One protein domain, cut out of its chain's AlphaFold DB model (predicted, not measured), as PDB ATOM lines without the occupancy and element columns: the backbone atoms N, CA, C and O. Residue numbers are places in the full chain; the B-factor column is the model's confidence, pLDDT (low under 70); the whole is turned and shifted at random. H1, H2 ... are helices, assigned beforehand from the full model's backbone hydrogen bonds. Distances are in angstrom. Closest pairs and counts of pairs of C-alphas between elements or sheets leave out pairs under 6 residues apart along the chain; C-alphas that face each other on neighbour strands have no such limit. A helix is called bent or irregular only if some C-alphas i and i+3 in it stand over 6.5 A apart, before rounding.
ATOM      1  N   PHE A  51     -23.922 -18.309  29.452       76.38
ATOM      2  CA  PHE A  51     -24.732 -18.560  30.637       76.38
ATOM      3  C   PHE A  51     -26.174 -18.865  30.217       76.38
ATOM      4  O   PHE A  51     -26.840 -18.019  29.619       76.38
ATOM      5  N   ASP A  52     -26.658 -20.073  30.518       83.69
ATOM      6  CA  ASP A  52     -28.057 -20.444  30.278       83.69
ATOM      7  C   ASP A  52     -28.966 -19.758  31.308       83.69
ATOM      8  O   ASP A  52     -29.201 -20.264  32.409       83.69
ATOM      9  N   ILE A  53     -29.483 -18.591  30.927       84.62
ATOM     10  CA  ILE A  53     -30.362 -17.759  31.752       84.62
ATOM     11  C   ILE A  53     -31.608 -18.545  32.202       84.62
ATOM     12  O   ILE A  53     -31.913 -18.580  33.393       84.62
ATOM     13  N   PHE A  54     -32.303 -19.227  31.286       85.31
ATOM     14  CA  PHE A  54     -33.532 -19.978  31.601       85.31
ATOM     15  C   PHE A  54     -33.250 -21.306  32.325       85.31
ATOM     16  O   PHE A  54     -34.096 -21.841  33.051       85.31
ATOM     17  N   GLY A  55     -32.051 -21.857  32.138       82.50
ATOM     18  CA  GLY A  55     -31.548 -23.023  32.855       82.50
ATOM     19  C   GLY A  55     -31.115 -22.726  34.290       82.50
ATOM     20  O   GLY A  55     -31.088 -23.640  35.117       82.50
ATOM     21  N   PHE A  56     -30.805 -21.474  34.621       84.31
ATOM     22  CA  PHE A  56     -30.308 -21.111  35.947       84.31
ATOM     23  C   PHE A  56     -31.338 -20.381  36.810       84.31
ATOM     24  O   PHE A  56     -31.403 -20.612  38.017       84.31
ATOM     25  N   LEU A  57     -32.142 -19.501  36.217       86.88
ATOM     26  CA  LEU A  57     -33.064 -18.669  36.980       86.88
ATOM     27  C   LEU A  57     -34.236 -19.475  37.569       86.88
ATOM     28  O   LEU A  57     -34.646 -20.493  36.998       86.88
ATOM     29  N   PRO A  58     -34.826 -18.998  38.685       90.75
ATOM     30  CA  PRO A  58     -36.114 -19.489  39.157       90.75
ATOM     31  C   PRO A  58     -37.167 -19.426  38.047       90.75
ATOM     32  O   PRO A  58     -37.104 -18.567  37.155       90.75
ATOM     33  N   VAL A  59     -38.139 -20.337  38.099       89.38
ATOM     34  CA  VAL A  59     -39.175 -20.458  37.064       89.38
ATOM     35  C   VAL A  59     -39.940 -19.144  36.917       89.38
ATOM     36  O   VAL A  59     -40.210 -18.711  35.802       89.38
ATOM     37  N   GLU A  60     -40.209 -18.462  38.024       92.00
ATOM     38  CA  GLU A  60     -40.947 -17.203  38.077       92.00
ATOM     39  C   GLU A  60     -40.220 -16.087  37.319       92.00
ATOM     40  O   GLU A  60     -40.828 -15.397  36.503       92.00
ATOM     41  N   ILE A  61     -38.909 -15.943  37.535       93.38
ATOM     42  CA  ILE A  61     -38.095 -14.919  36.863       93.38
ATOM     43  C   ILE A  61     -37.941 -15.253  35.380       93.38
ATOM     44  O   ILE A  61     -38.053 -14.383  34.520       93.38
ATOM     45  N   SER A  62     -37.744 -16.532  35.066       92.56
ATOM     46  CA  SER A  62     -37.667 -17.013  33.688       92.56
ATOM     47  C   SER A  62     -38.953 -16.718  32.909       92.56
ATOM     48  O   SER A  62     -38.897 -16.269  31.767       92.56
ATOM     49  N   LEU A  63     -40.120 -16.923  33.530       92.00
ATOM     50  CA  LEU A  63     -41.410 -16.591  32.928       92.00
ATOM     51  C   LEU A  63     -41.582 -15.078  32.746       92.00
ATOM     52  O   LEU A  63     -42.052 -14.664  31.694       92.00
ATOM     53  N   GLN A  64     -41.142 -14.249  33.698       92.00
ATOM     54  CA  GLN A  64     -41.165 -12.786  33.543       92.00
ATOM     55  C   GLN A  64     -40.297 -12.303  32.373       92.00
ATOM     56  O   GLN A  64     -40.710 -11.415  31.632       92.00
ATOM     57  N   ILE A  65     -39.122 -12.908  32.168       92.38
ATOM     58  CA  ILE A  65     -38.285 -12.624  30.992       92.38
ATOM     59  C   ILE A  65     -39.026 -13.045  29.719       92.38
ATOM     60  O   ILE A  65     -39.097 -12.272  28.767       92.38
ATOM     61  N   ALA A  66     -39.615 -14.245  29.714       92.81
ATOM     62  CA  ALA A  66     -40.351 -14.775  28.570       92.81
ATOM     63  C   ALA A  66     -41.563 -13.912  28.176       92.81
ATOM     64  O   ALA A  66     -41.868 -13.787  26.995       92.81
ATOM     65  N   GLU A  67     -42.242 -13.284  29.137       92.88
ATOM     66  CA  GLU A  67     -43.356 -12.363  28.869       92.88
ATOM     67  C   GLU A  67     -42.940 -11.125  28.059       92.88
ATOM     68  O   GLU A  67     -43.772 -10.545  27.361       92.88
ATOM     69  N   GLY A  68     -41.668 -10.727  28.145       90.38
ATOM     70  CA  GLY A  68     -41.106  -9.610  27.390       90.38
ATOM     71  C   GLY A  68     -40.608  -9.976  25.992       90.38
ATOM     72  O   GLY A  68     -40.213  -9.080  25.254       90.38
ATOM     73  N   LEU A  69     -40.615 -11.258  25.614       90.19
ATOM     74  CA  LEU A  69     -40.112 -11.712  24.318       90.19
ATOM     75  C   LEU A  69     -41.195 -11.698  23.240       90.19
ATOM     76  O   LEU A  69     -42.381 -11.877  23.526       90.19
ATOM     77  N   ASP A  70     -40.758 -11.549  21.989       87.94
ATOM     78  CA  ASP A  70     -41.633 -11.709  20.836       87.94
ATOM     79  C   ASP A  70     -42.192 -13.152  20.815       87.94
ATOM     80  O   ASP A  70     -41.448 -14.122  21.028       87.94
ATOM     81  N   PRO A  71     -43.495 -13.337  20.542       88.38
ATOM     82  CA  PRO A  71     -44.094 -14.642  20.265       88.38
ATOM     83  C   PRO A  71     -43.250 -15.565  19.363       88.38
ATOM     84  O   PRO A  71     -43.176 -16.773  19.620       88.38
ATOM     85  N   LYS A  72     -42.611 -15.020  18.316       84.69
ATOM     86  CA  LYS A  72     -41.745 -15.762  17.380       84.69
ATOM     87  C   LYS A  72     -40.532 -16.351  18.103       84.69
ATOM     88  O   LYS A  72     -40.204 -17.526  17.904       84.69
ATOM     89  N   ASP A  73     -39.918 -15.572  18.984       88.56
ATOM     90  CA  ASP A  73     -38.764 -16.002  19.766       88.56
ATOM     91  C   ASP A  73     -39.159 -17.075  20.772       88.56
ATOM     92  O   ASP A  73     -38.492 -18.098  20.863       88.56
ATOM     93  N   ILE A  74     -40.307 -16.945  21.436       90.56
ATOM     94  CA  ILE A  74     -40.810 -17.978  22.355       90.56
ATOM     95  C   ILE A  74     -40.964 -19.332  21.655       90.56
ATOM     96  O   ILE A  74     -40.570 -20.369  22.195       90.56
ATOM     97  N   ILE A  75     -41.484 -19.345  20.425       86.81
ATOM     98  CA  ILE A  75     -41.622 -20.576  19.633       86.81
ATOM     99  C   ILE A  75     -40.250 -21.172  19.289       86.81
ATOM    100  O   ILE A  75     -40.087 -22.396  19.359       86.81
ATOM    101  N   ARG A  76     -39.267 -20.333  18.940       85.56
ATOM    102  CA  ARG A  76     -37.892 -20.759  18.624       85.56
ATOM    103  C   ARG A  76     -37.167 -21.288  19.860       85.56
ATOM    104  O   ARG A  76     -36.632 -22.393  19.832       85.56
ATOM    105  N   LEU A  77     -37.229 -20.555  20.965       89.94
ATOM    106  CA  LEU A  77     -36.556 -20.865  22.225       89.94
ATOM    107  C   LEU A  77     -37.046 -22.181  22.855       89.94
ATOM    108  O   LEU A  77     -36.272 -22.897  23.488       89.94
ATOM    109  N   ARG A  78     -38.294 -22.594  22.592       90.31
ATOM    110  CA  ARG A  78     -38.805 -23.931  22.964       90.31
ATOM    111  C   ARG A  78     -38.054 -25.095  22.306       90.31
ATOM    112  O   ARG A  78     -38.215 -26.228  22.753       90.31
ATOM    113  N   ARG A  79     -37.276 -24.853  21.247       87.06
ATOM    114  CA  ARG A  79     -36.495 -25.882  20.539       87.06
ATOM    115  C   ARG A  79     -35.079 -26.052  21.098       87.06
ATOM    116  O   ARG A  79     -34.426 -27.022  20.740       87.06
ATOM    117  N   VAL A  80     -34.632 -25.156  21.984       86.06
ATOM    118  CA  VAL A  80     -33.258 -25.144  22.519       86.06
ATOM    119  C   VAL A  80     -32.993 -26.343  23.430       86.06
ATOM    120  O   VAL A  80     -31.974 -27.014  23.305       86.06
ATOM    121  N   SER A  81     -33.908 -26.645  24.355       87.12
ATOM    122  CA  SER A  81     -33.792 -27.809  25.240       87.12
ATOM    123  C   SER A  81     -35.149 -28.253  25.783       87.12
ATOM    124  O   SER A  81     -36.126 -27.501  25.756       87.12
ATOM    125  N   LEU A  82     -35.218 -29.465  26.345       86.19
ATOM    126  CA  LEU A  82     -36.432 -29.970  27.003       86.19
ATOM    127  C   LEU A  82     -36.859 -29.099  28.191       86.19
ATOM    128  O   LEU A  82     -38.055 -28.903  28.411       86.19
ATOM    129  N   ARG A  83     -35.894 -28.540  28.931       86.56
ATOM    130  CA  ARG A  83     -36.175 -27.631  30.047       86.56
ATOM    131  C   ARG A  83     -36.805 -26.334  29.554       86.56
ATOM    132  O   ARG A  83     -37.834 -25.928  30.087       86.56
ATOM    133  N   TRP A  84     -36.230 -25.728  28.517       92.38
ATOM    134  CA  TRP A  84     -36.777 -24.520  27.901       92.38
ATOM    135  C   TRP A  84     -38.165 -24.783  27.327       92.38
ATOM    136  O   TRP A  84     -39.082 -24.003  27.562       92.38
ATOM    137  N   LYS A  85     -38.359 -25.926  26.656       92.00
ATOM    138  CA  LYS A  85     -39.676 -26.359  26.187       92.00
ATOM    139  C   LYS A  85     -40.675 -26.435  27.333       92.00
ATOM    140  O   LYS A  85     -41.762 -25.897  27.184       92.00
ATOM    141  N   SER A  86     -40.328 -27.083  28.444       90.69
ATOM    142  CA  SER A  86     -41.212 -27.214  29.609       90.69
ATOM    143  C   SER A  86     -41.589 -25.846  30.187       90.69
ATOM    144  O   SER A  86     -42.771 -25.525  30.302       90.69
ATOM    145  N   LEU A  87     -40.589 -24.996  30.436       89.94
ATOM    146  CA  LEU A  87     -40.771 -23.668  31.022       89.94
ATOM    147  C   LEU A  87     -41.605 -22.747  30.123       89.94
ATOM    148  O   LEU A  87     -42.564 -22.120  30.568       89.94
ATOM    149  N   LEU A  88     -41.279 -22.717  28.833       92.19
ATOM    150  CA  LEU A  88     -41.929 -21.877  27.834       92.19
ATOM    151  C   LEU A  88     -43.189 -22.523  27.240       92.19
ATOM    152  O   LEU A  88     -43.707 -21.993  26.266       92.19
ATOM    153  N   SER A  89     -43.678 -23.654  27.772       91.19
ATOM    154  CA  SER A  89     -44.967 -24.269  27.392       91.19
ATOM    155  C   SER A  89     -46.073 -24.022  28.429       91.19
ATOM    156  O   SER A  89     -47.084 -24.722  28.433       91.19
ATOM    157  N   SER A  90     -45.920 -23.016  29.296       91.19
ATOM    158  CA  SER A  90     -46.963 -22.602  30.244       91.19
ATOM    159  C   SER A  90     -48.183 -21.993  29.542       91.19
ATOM    160  O   SER A  90     -48.080 -20.955  28.885       91.19
ATOM    161  N   SER A  91     -49.359 -22.614  29.688       92.44
ATOM    162  CA  SER A  91     -50.621 -22.124  29.107       92.44
ATOM    163  C   SER A  91     -50.917 -20.667  29.471       92.44
ATOM    164  O   SER A  91     -51.407 -19.901  28.644       92.44
ATOM    165  N   GLN A  92     -50.583 -20.267  30.701       92.12
ATOM    166  CA  GLN A  92     -50.758 -18.894  31.173       92.12
ATOM    167  C   GLN A  92     -49.833 -17.920  30.438       92.12
ATOM    168  O   GLN A  92     -50.284 -16.847  30.042       92.12
ATOM    169  N   LEU A  93     -48.579 -18.316  30.197       93.56
ATOM    170  CA  LEU A  93     -47.620 -17.524  29.429       93.56
ATOM    171  C   LEU A  93     -48.135 -17.295  28.003       93.56
ATOM    172  O   LEU A  93     -48.203 -16.155  27.558       93.56
ATOM    173  N   ALA A  94     -48.574 -18.351  27.311       92.56
ATOM    174  CA  ALA A  94     -49.081 -18.223  25.946       92.56
ATOM    175  C   ALA A  94     -50.316 -17.318  25.845       92.56
ATOM    176  O   ALA A  94     -50.353 -16.444  24.979       92.56
ATOM    177  N   LYS A  95     -51.293 -17.475  26.751       93.56
ATOM    178  CA  LYS A  95     -52.458 -16.577  26.819       93.56
ATOM    179  C   LYS A  95     -52.022 -15.132  27.049       93.56
ATOM    180  O   LYS A  95     -52.467 -14.237  26.339       93.56
ATOM    181  N   LYS A  96     -51.133 -14.901  28.018       93.50
ATOM    182  CA  LYS A  96     -50.663 -13.561  28.379       93.50
ATOM    183  C   LYS A  96     -49.928 -12.886  27.224       93.50
ATOM    184  O   LYS A  96     -50.268 -11.758  26.889       93.50
ATOM    185  N   ILE A  97     -49.001 -13.584  26.570       92.94
ATOM    186  CA  ILE A  97     -48.307 -13.078  25.379       92.94
ATOM    187  C   ILE A  97     -49.321 -12.782  24.270       92.94
ATOM    188  O   ILE A  97     -49.266 -11.704  23.681       92.94
ATOM    189  N   ALA A  98     -50.272 -13.688  24.010       91.12
ATOM    190  CA  ALA A  98     -51.275 -13.467  22.976       91.12
ATOM    191  C   ALA A  98     -52.087 -12.189  23.235       91.12
ATOM    192  O   ALA A  98     -52.260 -11.376  22.333       91.12
ATOM    193  N   TYR A  99     -52.522 -11.954  24.473       90.44
ATOM    194  CA  TYR A  99     -53.238 -10.725  24.816       90.44
ATOM    195  C   TYR A  99     -52.342  -9.479  24.789       90.44
ATOM    196  O   TYR A  99     -52.799  -8.438  24.337       90.44
ATOM    197  N   ILE A 100     -51.079  -9.556  25.216       90.56
ATOM    198  CA  ILE A 100     -50.168  -8.396  25.217       90.56
ATOM    199  C   ILE A 100     -49.812  -7.971  23.787       90.56
ATOM    200  O   ILE A 100     -49.993  -6.808  23.429       90.56
ATOM    201  N   TYR A 101     -49.331  -8.907  22.969       85.69
ATOM    202  CA  TYR A 101     -48.806  -8.604  21.635       85.69
ATOM    203  C   TYR A 101     -49.911  -8.433  20.594       85.69
ATOM    204  O   TYR A 101     -49.777  -7.633  19.671       85.69
ATOM    205  N   TYR A 102     -51.038  -9.130  20.763       84.50
ATOM    206  CA  TYR A 102     -52.079  -9.192  19.742       84.50
ATOM    207  C   TYR A 102     -53.405  -8.548  20.138       84.50
ATOM    208  O   TYR A 102     -54.346  -8.621  19.352       84.50
ATOM    209  N   ALA A 103     -53.504  -7.850  21.281       86.44
ATOM    210  CA  ALA A 103     -54.744  -7.173  21.704       86.44
ATOM    211  C   ALA A 103     -55.343  -6.240  20.640       86.44
ATOM    212  O   ALA A 103     -56.558  -6.067  20.579       86.44
ATOM    213  N   LYS A 104     -54.502  -5.623  19.803       85.19
ATOM    214  CA  LYS A 104     -54.944  -4.696  18.750       85.19
ATOM    215  C   LYS A 104     -55.434  -5.401  17.482       85.19
ATOM    216  O   LYS A 104     -55.946  -4.735  16.583       85.19
ATOM    217  N   ARG A 105     -55.267  -6.721  17.372       79.56
ATOM    218  CA  ARG A 105     -55.668  -7.476  16.186       79.56
ATOM    219  C   ARG A 105     -57.177  -7.690  16.170       79.56
ATOM    220  O   ARG A 105     -57.743  -8.276  17.090       79.56
ATOM    221  N   SER A 106     -57.821  -7.283  15.079       81.12
ATOM    222  CA  SER A 106     -59.262  -7.473  14.882       81.12
ATOM    223  C   SER A 106     -59.664  -8.948  14.837       81.12
ATOM    224  O   SER A 106     -60.780  -9.291  15.213       81.12
ATOM    225  N   ASP A 107     -58.755  -9.830  14.422       79.75
ATOM    226  CA  ASP A 107     -58.986 -11.262  14.241       79.75
ATOM    227  C   ASP A 107     -58.684 -12.106  15.493       79.75
ATOM    228  O   ASP A 107     -58.900 -13.317  15.475       79.75
ATOM    229  N   LEU A 108     -58.232 -11.495  16.597       85.00
ATOM    230  CA  LEU A 108     -57.880 -12.221  17.823       85.00
ATOM    231  C   LEU A 108     -59.065 -13.021  18.393       85.00
ATOM    232  O   LEU A 108     -58.883 -14.133  18.884       85.00
ATOM    233  N   HIS A 109     -60.288 -12.498  18.278       87.81
ATOM    234  CA  HIS A 109     -61.497 -13.159  18.778       87.81
ATOM    235  C   HIS A 109     -61.781 -14.509  18.096       87.81
ATOM    236  O   HIS A 109     -62.346 -15.396  18.733       87.81
ATOM    237  N   PHE A 110     -61.334 -14.719  16.850       83.94
ATOM    238  CA  PHE A 110     -61.446 -16.023  16.181       83.94
ATOM    239  C   PHE A 110     -60.587 -17.099  16.854       83.94
ATOM    240  O   PHE A 110     -60.888 -18.285  16.754       83.94
ATOM    241  N   TYR A 111     -59.537 -16.688  17.569       87.06
ATOM    242  CA  TYR A 111     -58.665 -17.576  18.324       87.06
ATOM    243  C   TYR A 111     -59.103 -17.743  19.776       87.06
ATOM    244  O   TYR A 111     -58.475 -18.524  20.472       87.06
ATOM    245  N   ALA A 112     -60.159 -17.072  20.255       88.94
ATOM    246  CA  ALA A 112     -60.540 -17.102  21.672       88.94
ATOM    247  C   ALA A 112     -60.761 -18.533  22.187       88.94
ATOM    248  O   ALA A 112     -60.205 -18.921  23.209       88.94
ATOM    249  N   ARG A 113     -61.492 -19.355  21.424       90.75
ATOM    250  CA  ARG A 113     -61.700 -20.768  21.761       90.75
ATOM    251  C   ARG A 113     -60.392 -21.561  21.751       90.75
ATOM    252  O   ARG A 113     -60.124 -22.306  22.684       90.75
ATOM    253  N   GLN A 114     -59.558 -21.359  20.731       88.62
ATOM    254  CA  GLN A 114     -58.274 -22.049  20.626       88.62
ATOM    255  C   GLN A 114     -57.302 -21.605  21.727       88.62
ATOM    256  O   GLN A 114     -56.548 -22.422  22.227       88.62
ATOM    257  N   LEU A 115     -57.333 -20.339  22.142       91.62
ATOM    258  CA  LEU A 115     -56.543 -19.825  23.257       91.62
ATOM    259  C   LEU A 115     -56.954 -20.473  24.577       91.62
ATOM    260  O   LEU A 115     -56.105 -20.617  25.446       91.62
ATOM    261  N   GLU A 116     -58.218 -20.867  24.737       93.19
ATOM    262  CA  GLU A 116     -58.694 -21.596  25.913       93.19
ATOM    263  C   GLU A 116     -58.335 -23.088  25.874       93.19
ATOM    264  O   GLU A 116     -57.868 -23.616  26.882       93.19
ATOM    265  N   GLU A 117     -58.504 -23.744  24.722       92.62
ATOM    266  CA  GLU A 117     -58.275 -25.188  24.548       92.62
ATOM    267  C   GLU A 117     -56.783 -25.546  24.379       92.62
ATOM    268  O   GLU A 117     -56.284 -26.460  25.033       92.62
ATOM    269  N   ASP A 118     -56.056 -24.811  23.532       92.88
ATOM    270  CA  ASP A 118     -54.623 -24.979  23.255       92.88
ATOM    271  C   ASP A 118     -53.931 -23.615  23.007       92.88
ATOM    272  O   ASP A 118     -53.700 -23.199  21.857       92.88
ATOM    273  N   PRO A 119     -53.556 -22.913  24.095       91.31
ATOM    274  CA  PRO A 119     -52.937 -21.594  24.036       91.31
ATOM    275  C   PRO A 119     -51.700 -21.508  23.138       91.31
ATOM    276  O   PRO A 119     -51.477 -20.480  22.500       91.31
ATOM    277  N   PHE A 120     -50.877 -22.560  23.078       87.50
ATOM    278  CA  PHE A 120     -49.641 -22.523  22.292       87.50
ATOM    279  C   PHE A 120     -49.884 -22.733  20.819       87.50
ATOM    280  O   PHE A 120     -49.230 -22.072  20.010       87.50
ATOM    281  N   SER A 121     -50.800 -23.629  20.453       86.25
ATOM    282  CA  SER A 121     -51.193 -23.741  19.053       86.25
ATOM    283  C   SER A 121     -51.852 -22.457  18.574       86.25
ATOM    284  O   SER A 121     -51.521 -21.994  17.485       86.25
ATOM    285  N   ALA A 122     -52.690 -21.828  19.403       88.75
ATOM    286  CA  ALA A 122     -53.250 -20.516  19.099       88.75
ATOM    287  C   ALA A 122     -52.156 -19.449  18.936       88.75
ATOM    288  O   ALA A 122     -52.102 -18.796  17.897       88.75
ATOM    289  N   LEU A 123     -51.236 -19.317  19.900       88.94
ATOM    290  CA  LEU A 123     -50.132 -18.351  19.833       88.94
ATOM    291  C   LEU A 123     -49.258 -18.576  18.593       88.94
ATOM    292  O   LEU A 123     -48.931 -17.621  17.892       88.94
ATOM    293  N   ARG A 124     -48.927 -19.836  18.282       86.06
ATOM    294  CA  ARG A 124     -48.189 -20.213  17.071       86.06
ATOM    295  C   ARG A 124     -48.944 -19.807  15.816       86.06
ATOM    296  O   ARG A 124     -48.334 -19.256  14.910       86.06
ATOM    297  N   ASN A 125     -50.248 -20.058  15.757       83.25
ATOM    298  CA  ASN A 125     -51.068 -19.708  14.603       83.25
ATOM    299  C   ASN A 125     -51.189 -18.189  14.429       83.25
ATOM    300  O   ASN A 125     -51.147 -17.719  13.296       83.25
ATOM    301  N   ILE A 126     -51.307 -17.427  15.521       83.88
ATOM    302  CA  ILE A 126     -51.362 -15.960  15.473       83.88
ATOM    303  C   ILE A 126     -50.005 -15.391  15.035       83.88
ATOM    304  O   ILE A 126     -49.970 -14.587  14.105       83.88
ATOM    305  N   ALA A 127     -48.899 -15.863  15.621       82.50
ATOM    306  CA  ALA A 127     -47.541 -15.451  15.251       82.50
ATOM    307  C   ALA A 127     -47.203 -15.824  13.804       82.50
ATOM    308  O   ALA A 127     -46.666 -15.013  13.051       82.50
ATOM    309  N   PHE A 128     -47.590 -17.029  13.380       78.06
ATOM    310  CA  PHE A 128     -47.474 -17.443  11.991       78.06
ATOM    311  C   PHE A 128     -48.320 -16.550  11.090       78.06
ATOM    312  O   PHE A 128     -47.827 -16.129  10.053       78.06
ATOM    313  N   LYS A 129     -49.562 -16.220  11.468       70.38
ATOM    314  CA  LYS A 129     -50.449 -15.340  10.691       70.38
ATOM    315  C   LYS A 129     -49.917 -13.913  10.576       70.38
ATOM    316  O   LYS A 129     -50.107 -13.280   9.547       70.38
ATOM    317  N   GLU A 130     -49.282 -13.390  11.618       72.25
ATOM    318  CA  GLU A 130     -48.583 -12.106  11.543       72.25
ATOM    319  C   GLU A 130     -47.400 -12.179  10.585       72.25
ATOM    320  O   GLU A 130     -47.354 -11.414   9.631       72.25
ATOM    321  N   TYR A 131     -46.527 -13.174  10.757       67.75
ATOM    322  CA  TYR A 131     -45.369 -13.375   9.890       67.75
ATOM    323  C   TYR A 131     -45.761 -13.573   8.425       67.75
ATOM    324  O   TYR A 131     -45.163 -13.014   7.516       67.75
ATOM    325  N   SER A 132     -46.795 -14.367   8.184       59.22
ATOM    326  CA  SER A 132     -47.357 -14.614   6.855       59.22
ATOM    327  C   SER A 132     -48.172 -13.437   6.320       59.22
ATOM    328  O   SER A 132     -48.330 -13.317   5.112       59.22
ATOM    329  N   GLY A 133     -48.691 -12.556   7.177       56.62
ATOM    330  CA  GLY A 133     -49.250 -11.267   6.772       56.62
ATOM    331  C   GLY A 133     -48.154 -10.297   6.328       56.62
ATOM    332  O   GLY A 133     -48.293  -9.668   5.281       56.62
ATOM    333  N   GLU A 134     -47.048 -10.244   7.077       53.41
ATOM    334  CA  GLU A 134     -45.832  -9.485   6.752       53.41
ATOM    335  C   GLU A 134     -45.153 -10.011   5.475       53.41
ATOM    336  O   GLU A 134     -44.676  -9.219   4.671       53.41
ATOM    337  N   SER A 135     -45.167 -11.330   5.246       49.44
ATOM    338  CA  SER A 135     -44.569 -11.990   4.071       49.44
ATOM    339  C   SER A 135     -45.554 -12.299   2.929       49.44
ATOM    340  O   SER A 135     -45.199 -12.998   1.986       49.44
ATOM    341  N   GLY A 136     -46.803 -11.821   2.987       43.34
ATOM    342  CA  GLY A 136     -47.806 -12.010   1.919       43.34
ATOM    343  C   GLY A 136     -48.441 -13.412   1.810       43.34
ATOM    344  O   GLY A 136     -49.448 -13.575   1.123       43.34
ATOM    345  N   LEU A 137     -47.946 -14.420   2.532       44.16
ATOM    346  CA  LEU A 137     -48.474 -15.795   2.571       44.16
ATOM    347  C   LEU A 137     -49.933 -15.916   3.044       44.16
ATOM    348  O   LEU A 137     -50.678 -16.745   2.520       44.16
ATOM    349  N   PHE A 138     -50.380 -15.103   4.007       42.16
ATOM    350  CA  PHE A 138     -51.747 -15.213   4.544       42.16
ATOM    351  C   PHE A 138     -52.784 -14.392   3.785       42.16
ATOM    352  O   PHE A 138     -53.977 -14.692   3.882       42.16
ATOM    353  N   LYS A 139     -52.336 -13.404   3.001       48.22
ATOM    354  CA  LYS A 139     -53.192 -12.647   2.083       48.22
ATOM    355  C   LYS A 139     -53.969 -13.605   1.161       48.22
ATOM    356  O   LYS A 139     -55.153 -13.396   0.941       48.22
TER     357      LYS A 139
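AT A GLANCE: This is residues 51 to 139 of the 519 residues of the protein "F-box domain-containing protein" of Arthrobotrys oligospora (strain ATCC 24927 / CBS 115.81 / DSM 1491) (UniProt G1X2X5). An elongated body of short helices: H5, H6 and H7 make a small up-and-down bundle at one end, the short H1, H2 and H4 group loosely at the other, and H3 lies between, packed on H7. The printed part has 89 residues with seven named helices, H1 to H7 in chain order, and no named strand; the class is all helix. It is compact, with a radius of gyration of the C-alphas of 13.3 A and spans of 41 by 26 by 20 A.

IN THESE COORDINATES: H1, residues 53 to 56, begins at C-alpha 53 (-30.362, -17.759, 31.752). H2 is residues 59 to 67, 12.3 A long, H3 residues 71 to 77 and H4 residues 82 to 87. H5, residues 91 to 102, is 16.0 A long. H6, residues 108 to 117, is 14.6 A long and irregular: C-alphas 110 and 113 are 7.3 A apart. H7, residues 119 to 134, is 22.3 A long and ends at C-alpha 134 (-45.832, -9.485, 6.752).

HOW THE PARTS SIT: In the bundle, each helix running against the one before, H5 touches H7 with residues 119 to 126 of H7 alone, the closest C-alphas being Ala 94 and Pro 119, 5.5 A. H6 and H7 form a helical hairpin, closest at C-alphas Leu 115 and Ala 122, 5.3 A. H3 touches H7 at C-alphas Pro 71 and Ala 127, 6.1 A. H2 touches H5 at C-alphas Glu 67 and Ile 97, 6.1 A, at a shallow tilt of 23 degrees, the same way. H4 only just touches H1, with 3 pairs of C-alphas within 8 A, closest at Phe 54 and Trp 84, 6.7 A. Every O i to N i+4 pair is within hydrogen-bond range in H2, H3, H4, H5 and H7, against 4 of 6 in H6; H1 is too short for such a pair.

THE WHOLE: The C-alphas of Phe 56 and Lys 139, the two farthest apart, are 41.7 A apart. The printed part has no cut, and its links between helices are tight. Mean pLDDT of the printed part is 84.3; residues 131 to 139, of which 131 to 134 belong to H7, are under 70.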